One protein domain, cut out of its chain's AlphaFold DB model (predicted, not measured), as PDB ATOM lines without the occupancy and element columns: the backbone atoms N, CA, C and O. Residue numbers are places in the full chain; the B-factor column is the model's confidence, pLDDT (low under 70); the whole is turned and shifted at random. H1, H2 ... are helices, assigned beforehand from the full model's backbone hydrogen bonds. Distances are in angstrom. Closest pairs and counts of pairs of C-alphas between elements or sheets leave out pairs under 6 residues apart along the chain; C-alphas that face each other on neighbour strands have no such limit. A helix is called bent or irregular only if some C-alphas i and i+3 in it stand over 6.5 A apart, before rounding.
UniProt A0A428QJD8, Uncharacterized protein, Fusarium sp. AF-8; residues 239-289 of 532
ATOM      1  N   PRO A 239      89.688 -42.393  17.890       44.44
ATOM      2  CA  PRO A 239      90.557 -41.294  17.499       44.44
ATOM      3  C   PRO A 239      90.627 -40.239  18.609       44.44
ATOM      4  O   PRO A 239      89.648 -39.983  19.309       44.44
ATOM      5  N   LEU A 240      91.812 -39.640  18.753       46.62
ATOM      6  CA  LEU A 240      92.193 -38.778  19.874       46.62
ATOM      7  C   LEU A 240      91.124 -37.735  20.235       46.62
ATOM      8  O   LEU A 240      90.881 -36.778  19.501       46.62
ATOM      9  N   MET A 241      90.552 -37.904  21.428       43.75
ATOM     10  CA  MET A 241      89.614 -36.980  22.063       43.75
ATOM     11  C   MET A 241      90.351 -35.745  22.610       43.75
ATOM     12  O   MET A 241      90.333 -35.476  23.807       43.75
ATOM     13  N   SER A 242      90.992 -34.970  21.730       52.69
ATOM     14  CA  SER A 242      91.326 -33.581  22.049       52.69
ATOM     15  C   SER A 242      90.010 -32.821  22.209       52.69
ATOM     16  O   SER A 242      89.236 -32.711  21.252       52.69
ATOM     17  N   ASP A 243      89.708 -32.330  23.414       56.88
ATOM     18  CA  ASP A 243      88.418 -31.675  23.653       56.88
ATOM     19  C   ASP A 243      88.265 -30.366  22.858       56.88
ATOM     20  O   ASP A 243      87.140 -30.024  22.470       56.88
ATOM     21  N   GLU A 244      89.387 -29.710  22.540       65.62
ATOM     22  CA  GLU A 244      89.474 -28.577  21.618       65.62
ATOM     23  C   GLU A 244      89.108 -28.973  20.178       65.62
ATOM     24  O   GLU A 244      89.711 -29.855  19.562       65.62
ATOM     25  N   THR A 245      88.128 -28.275  19.603       69.88
ATOM     26  CA  THR A 245      87.793 -28.400  18.179       69.88
ATOM     27  C   THR A 245      88.663 -27.458  17.342       69.88
ATOM     28  O   THR A 245      88.716 -26.273  17.676       69.88
ATOM     29  N   PRO A 246      89.284 -27.915  16.235       76.69
ATOM     30  CA  PRO A 246      90.125 -27.058  15.404       76.69
ATOM     31  C   PRO A 246      89.415 -25.830  14.840       76.69
ATOM     32  O   PRO A 246      88.200 -25.815  14.658       76.69
ATOM     33  N   SER A 247      90.217 -24.837  14.453       83.75
ATOM     34  CA  SER A 247      89.749 -23.635  13.763       83.75
ATOM     35  C   SER A 247      88.981 -23.949  12.473       83.75
ATOM     36  O   SER A 247      89.326 -24.877  11.737       83.75
ATOM     37  N   ASP A 248      87.997 -23.113  12.135       86.12
ATOM     38  CA  ASP A 248      87.146 -23.262  10.944       86.12
ATOM     39  C   ASP A 248      87.938 -23.443   9.640       86.12
ATOM     40  O   ASP A 248      87.569 -24.256   8.797       86.12
ATOM     41  N   LYS A 249      89.087 -22.764   9.491       80.31
ATOM     42  CA  LYS A 249      90.010 -22.940   8.352       80.31
ATOM     43  C   LYS A 249      90.559 -24.373   8.259       80.31
ATOM     44  O   LYS A 249      90.727 -24.902   7.163       80.31
ATOM     45  N   THR A 250      90.818 -25.006   9.400       78.06
ATOM     46  CA  THR A 250      91.270 -26.402   9.502       78.06
ATOM     47  C   THR A 250      90.117 -27.364   9.235       78.06
ATOM     48  O   THR A 250      90.281 -28.302   8.456       78.06
ATOM     49  N   LEU A 251      88.935 -27.104   9.803       83.50
ATOM     50  CA  LEU A 251      87.736 -27.914   9.569       83.50
ATOM     51  C   LEU A 251      87.310 -27.884   8.093       83.50
ATOM     52  O   LEU A 251      87.067 -28.940   7.514       83.50
ATOM     53  N   LEU A 252      87.297 -26.710   7.453       82.44
ATOM     54  CA  LEU A 252      87.065 -26.558   6.012       82.44
ATOM     55  C   LEU A 252      88.103 -27.321   5.185       82.44
ATOM     56  O   LEU A 252      87.735 -28.019   4.242       82.44
ATOM     57  N   ARG A 253      89.390 -27.247   5.555       74.12
ATOM     58  CA  ARG A 253      90.457 -27.975   4.856       74.12
ATOM     59  C   ARG A 253      90.268 -29.490   4.952       74.12
ATOM     60  O   ARG A 253      90.304 -30.156   3.924       74.12
ATOM     61  N   LEU A 254      89.973 -30.026   6.139       76.56
ATOM     62  CA  LEU A 254      89.633 -31.444   6.330       76.56
ATOM     63  C   LEU A 254      88.368 -31.827   5.537       76.56
ATOM     64  O   LEU A 254      88.348 -32.851   4.850       76.56
ATOM     65  N   TYR A 255      87.342 -30.970   5.541       79.00
ATOM     66  CA  TYR A 255      86.118 -31.130   4.751       79.00
ATOM     67  C   TYR A 255      86.342 -31.006   3.229       79.00
ATOM     68  O   TYR A 255      85.516 -31.482   2.452       79.00
ATOM     69  N   GLY A 256      87.482 -30.491   2.766       72.88
ATOM     70  CA  GLY A 256      87.948 -30.614   1.379       72.88
ATOM     71  C   GLY A 256      88.798 -31.865   1.090       72.88
ATOM     72  O   GLY A 256      89.136 -32.103  -0.069       72.88
ATOM     73  N   GLN A 257      89.175 -32.641   2.121       68.81
ATOM     74  CA  GLN A 257      90.303 -33.588   2.061       68.81
ATOM     75  C   GLN A 257      90.072 -35.030   2.570       68.81
ATOM     76  O   GLN A 257      90.913 -35.886   2.302       68.81
ATOM     77  N   LEU A 258      88.984 -35.350   3.283       72.19
ATOM     78  CA  LEU A 258      88.775 -36.694   3.871       72.19
ATOM     79  C   LEU A 258      87.391 -37.296   3.563       72.19
ATOM     80  O   LEU A 258      86.461 -36.560   3.240       72.19
ATOM     81  N   SER A 259      87.196 -38.622   3.625       71.12
ATOM     82  CA  SER A 259      85.863 -39.196   3.343       71.12
ATOM     83  C   SER A 259      84.848 -38.851   4.445       71.12
ATOM     84  O   SER A 259      85.211 -38.530   5.574       71.12
ATOM     85  N   ASN A 260      83.548 -38.947   4.146       78.12
ATOM     86  CA  ASN A 260      82.486 -38.667   5.123       78.12
ATOM     87  C   ASN A 260      82.565 -39.564   6.379       78.12
ATOM     88  O   ASN A 260      82.118 -39.147   7.448       78.12
ATOM     89  N   LYS A 261      83.144 -40.768   6.256       73.50
ATOM     90  CA  LYS A 261      83.407 -41.678   7.380       73.50
ATOM     91  C   LYS A 261      84.598 -41.202   8.214       73.50
ATOM     92  O   LYS A 261      84.497 -41.160   9.435       73.50
ATOM     93  N   ASP A 262      85.691 -40.830   7.550       72.12
ATOM     94  CA  ASP A 262      86.932 -40.387   8.195       72.12
ATOM     95  C   ASP A 262      86.707 -39.070   8.958       72.12
ATOM     96  O   ASP A 262      87.096 -38.951  10.113       72.12
ATOM     97  N   LEU A 263      85.978 -38.120   8.361       78.00
ATOM     98  CA  LEU A 263      85.557 -36.877   9.021       78.00
ATOM     99  C   LEU A 263      84.804 -37.147  10.330       78.00
ATOM    100  O   LEU A 263      85.140 -36.580  11.369       78.00
ATOM    101  N   HIS A 264      83.799 -38.030  10.292       81.62
ATOM    102  CA  HIS A 264      83.036 -38.373  11.489       81.62
ATOM    103  C   HIS A 264      83.880 -39.078  12.550       81.62
ATOM    104  O   HIS A 264      83.633 -38.855  13.731       81.62
ATOM    105  N   ALA A 265      84.843 -39.910  12.144       74.12
ATOM    106  CA  ALA A 265      85.779 -40.518  13.078       74.12
ATOM    107  C   ALA A 265      86.583 -39.430  13.800       74.12
ATOM    108  O   ALA A 265      86.532 -39.373  15.018       74.12
ATOM    109  N   ILE A 266      87.246 -38.527  13.072       72.31
ATOM    110  CA  ILE A 266      88.163 -37.542  13.669       72.31
ATOM    111  C   ILE A 266      87.445 -36.575  14.615       72.31
ATOM    112  O   ILE A 266      87.836 -36.438  15.767       72.31
ATOM    113  N   TYR A 267      86.405 -35.889  14.133       79.56
ATOM    114  CA  TYR A 267      85.667 -34.918  14.944       79.56
ATOM    115  C   TYR A 267      84.172 -35.252  14.943       79.56
ATOM    116  O   TYR A 267      83.373 -34.576  14.281       79.56
ATOM    117  N   PRO A 268      83.741 -36.254  15.738       82.94
ATOM    118  CA  PRO A 268      82.338 -36.647  15.845       82.94
ATOM    119  C   PRO A 268      81.483 -35.542  16.476       82.94
ATOM    120  O   PRO A 268      80.261 -35.549  16.319       82.94
ATOM    121  N   LYS A 269      82.096 -34.564  17.161       86.06
ATOM    122  CA  LYS A 269      81.453 -33.318  17.621       86.06
ATOM    123  C   LYS A 269      81.083 -32.375  16.462       86.06
ATOM    124  O   LYS A 269      80.057 -31.706  16.552       86.06
ATOM    125  N   VAL A 270      81.854 -32.376  15.369       87.06
ATOM    126  CA  VAL A 270      81.710 -31.469  14.213       87.06
ATOM    127  C   VAL A 270      80.845 -32.085  13.108       87.06
ATOM    128  O   VAL A 270      79.891 -31.452  12.649       87.06
ATOM    129  N   TRP A 271      81.114 -33.335  12.712       88.25
ATOM    130  CA  TRP A 271      80.397 -34.009  11.620       88.25
ATOM    131  C   TRP A 271      79.544 -35.191  12.095       88.25
ATOM    132  O   TRP A 271      79.864 -35.916  13.036       88.25
ATOM    133  N   SER A 272      78.423 -35.401  11.409       87.50
ATOM    134  CA  SER A 272      77.569 -36.590  11.545       87.50
ATOM    135  C   SER A 272      78.180 -37.823  10.861       87.50
ATOM    136  O   SER A 272      79.024 -37.678   9.982       87.50
ATOM    137  N   LYS A 273      77.669 -39.032  11.158       83.19
ATOM    138  CA  LYS A 273      78.042 -40.301  10.480       83.19
ATOM    139  C   LYS A 273      77.923 -40.267   8.947       83.19
ATOM    140  O   LYS A 273      78.536 -41.083   8.269       83.19
ATOM    141  N   ASN A 274      77.161 -39.313   8.411       82.38
ATOM    142  CA  ASN A 274      76.963 -39.104   6.977       82.38
ATOM    143  C   ASN A 274      77.896 -38.022   6.393       82.38
ATOM    144  O   ASN A 274      77.729 -37.659   5.232       82.38
ATOM    145  N   GLY A 275      78.836 -37.474   7.172       78.50
ATOM    146  CA  GLY A 275      79.743 -36.379   6.795       78.50
ATOM    147  C   GLY A 275      79.110 -34.983   6.751       78.50
ATOM    148  O   GLY A 275      79.800 -34.017   6.445       78.50
ATOM    149  N   LEU A 276      77.814 -34.852   7.055       86.88
ATOM    150  CA  LEU A 276      77.133 -33.553   7.129       86.88
ATOM    151  C   LEU A 276      77.535 -32.809   8.405       86.88
ATOM    152  O   LEU A 276      77.623 -33.436   9.470       86.88
ATOM    153  N   TRP A 277      77.709 -31.492   8.303       90.00
ATOM    154  CA  TRP A 277      78.004 -30.598   9.422       90.00
ATOM    155  C   TRP A 277      76.888 -30.612  10.478       90.00
ATOM    156  O   TRP A 277      75.693 -30.567  10.165       90.00
ATOM    157  N   LYS A 278      77.269 -30.664  11.757       91.94
ATOM    158  CA  LYS A 278      76.337 -30.503  12.884       91.94
ATOM    159  C   LYS A 278      75.911 -29.037  13.037       91.94
ATOM    160  O   LYS A 278      76.533 -28.135  12.484       91.94
ATOM    161  N   LYS A 279      74.829 -28.796  13.793       88.94
ATOM    162  CA  LYS A 279      74.110 -27.502  13.859       88.94
ATOM    163  C   LYS A 279      75.023 -26.278  14.052       88.94
ATOM    164  O   LYS A 279      74.787 -25.277  13.388       88.94
ATOM    165  N   GLY A 280      76.041 -26.373  14.911       88.50
ATOM    166  CA  GLY A 280      76.981 -25.281  15.213       88.50
ATOM    167  C   GLY A 280      78.062 -25.003  14.158       88.50
ATOM    168  O   GLY A 280      78.782 -24.029  14.308       88.50
ATOM    169  N   TYR A 281      78.170 -25.822  13.105       90.94
ATOM    170  CA  TYR A 281      79.195 -25.700  12.054       90.94
ATOM    171  C   TYR A 281      78.601 -25.585  10.639       90.94
ATOM    172  O   TYR A 281      79.306 -25.727   9.641       90.94
ATOM    173  N   ARG A 282      77.286 -25.350  10.519       87.50
ATOM    174  CA  ARG A 282      76.599 -25.239   9.215       87.50
ATOM    175  C   ARG A 282      77.033 -24.034   8.380       87.50
ATOM    176  O   ARG A 282      76.823 -24.041   7.173       87.50
ATOM    177  N   HIS A 283      77.661 -23.028   8.983       86.56
ATOM    178  CA  HIS A 283      78.272 -21.909   8.259       86.56
ATOM    179  C   HIS A 283      79.473 -22.333   7.394       86.56
ATOM    180  O   HIS A 283      79.889 -21.573   6.528       86.56
ATOM    181  N   LEU A 284      79.988 -23.554   7.584       87.88
ATOM    182  CA  LEU A 284      81.083 -24.152   6.811       87.88
ATOM    183  C   LEU A 284      80.592 -25.105   5.694       87.88
ATOM    184  O   LEU A 284      81.390 -25.820   5.081       87.88
ATOM    185  N   GLU A 285      79.280 -25.158   5.425       85.56
ATOM    186  CA  GLU A 285      78.661 -26.121   4.501       85.56
ATOM    187  C   GLU A 285      78.857 -25.775   3.010       85.56
ATOM    188  O   GLU A 285      77.953 -25.328   2.305       85.56
ATOM    189  N   ASN A 286      80.067 -26.041   2.511       80.38
ATOM    190  CA  ASN A 286      80.423 -25.915   1.096       80.38
ATOM    191  C   ASN A 286      79.969 -27.111   0.235       80.38
ATOM    192  O   ASN A 286      79.824 -28.243   0.703       80.38
ATOM    193  N   LYS A 287      79.800 -26.882  -1.075       76.88
ATOM    194  CA  LYS A 287      79.503 -27.946  -2.053       76.88
ATOM    195  C   LYS A 287      80.673 -28.932  -2.144       76.88
ATOM    196  O   LYS A 287      81.742 -28.573  -2.624       76.88
ATOM    197  N   ARG A 288      80.448 -30.194  -1.769       71.06
ATOM    198  CA  ARG A 288      81.427 -31.274  -1.963       71.06
ATOM    199  C   ARG A 288      81.421 -31.844  -3.390       71.06
ATOM    200  O   ARG A 288      80.335 -32.016  -3.962       71.06
ATOM    201  N   PRO A 289      82.591 -32.244  -3.928       69.75
ATOM    202  CA  PRO A 289      82.678 -33.163  -5.059       69.75
ATOM    203  C   PRO A 289      81.858 -34.429  -4.788       69.75
ATOM    204  O   PRO A 289      81.855 -34.965  -3.678       69.75
TER     205      PRO A 289
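Overview. This is residues 239 to 289 of the 532 residues of an uncharacterized protein of Fusarium sp. AF-8 (UniProt A0A428QJD8). Three short helices stand at the corners of a loose triangle, H1 near both H2 and H3, and the long unnamed stretch of residues 267 to 278 runs from H2 to H3 along the remaining side. The two end stretches of the printed part, residues 239 to 247 and 285 to 289, lie toward opposite ends of the longest axis, and the C-alphas of Pro 239 and Pro 289 are 25.2 A apart. The printed part has 51 residues, with three named helices in the order H1, H2, H3 and no named strand; the class is all helix, though under half of the residues, 21 of 51, are in named elements. The whole is compact, with a radius of gyration of the C-alphas of 9.9 A, and spans 28 by 19 by 19 A.

Arrangement. H1, residues 248 to 255, and H2, residues 260 to 266, are close but not clearly touching; their closest C-alphas, of Tyr 255 and Leu 263, are 7.2 A apart. They run opposite ways at a steep tilt of 50 degrees. H3, residues 279 to 284, is close to H1 but not clearly touching it, the closest C-alphas being those of Leu 252 and Leu 284, 6.5 A apart. H1 and H3 stand about perpendicular, at 85 degrees. H2 and H3 are apart. In H1 and H2 every O i to N i+4 pair is within hydrogen-bond range; in H3 0 of 2 are, beside 1 of 3 O i to N i+3 pairs.

Along the chain. H1 begins at C-alpha 248 (87.146, -23.262, 10.944) and is 10.1 A long. H2 is 10.3 A long. H3 is 10.5 A long, ends at C-alpha 284 (81.083, -24.152, 6.811), and is irregular: C-alphas 280 and 283 are 7.8 A apart.

Size, cuts and confidence. The C-alphas of Asp 243 and Pro 289, the two farthest apart, are 29.3 A apart. The printed part has no cut. The link from H1 to H2 is tight; that from H2 to H3, 12 residues, is long. The mean pLDDT of the printed part is 77.1, and residues 239 to 245, 257 and 289 are under 70.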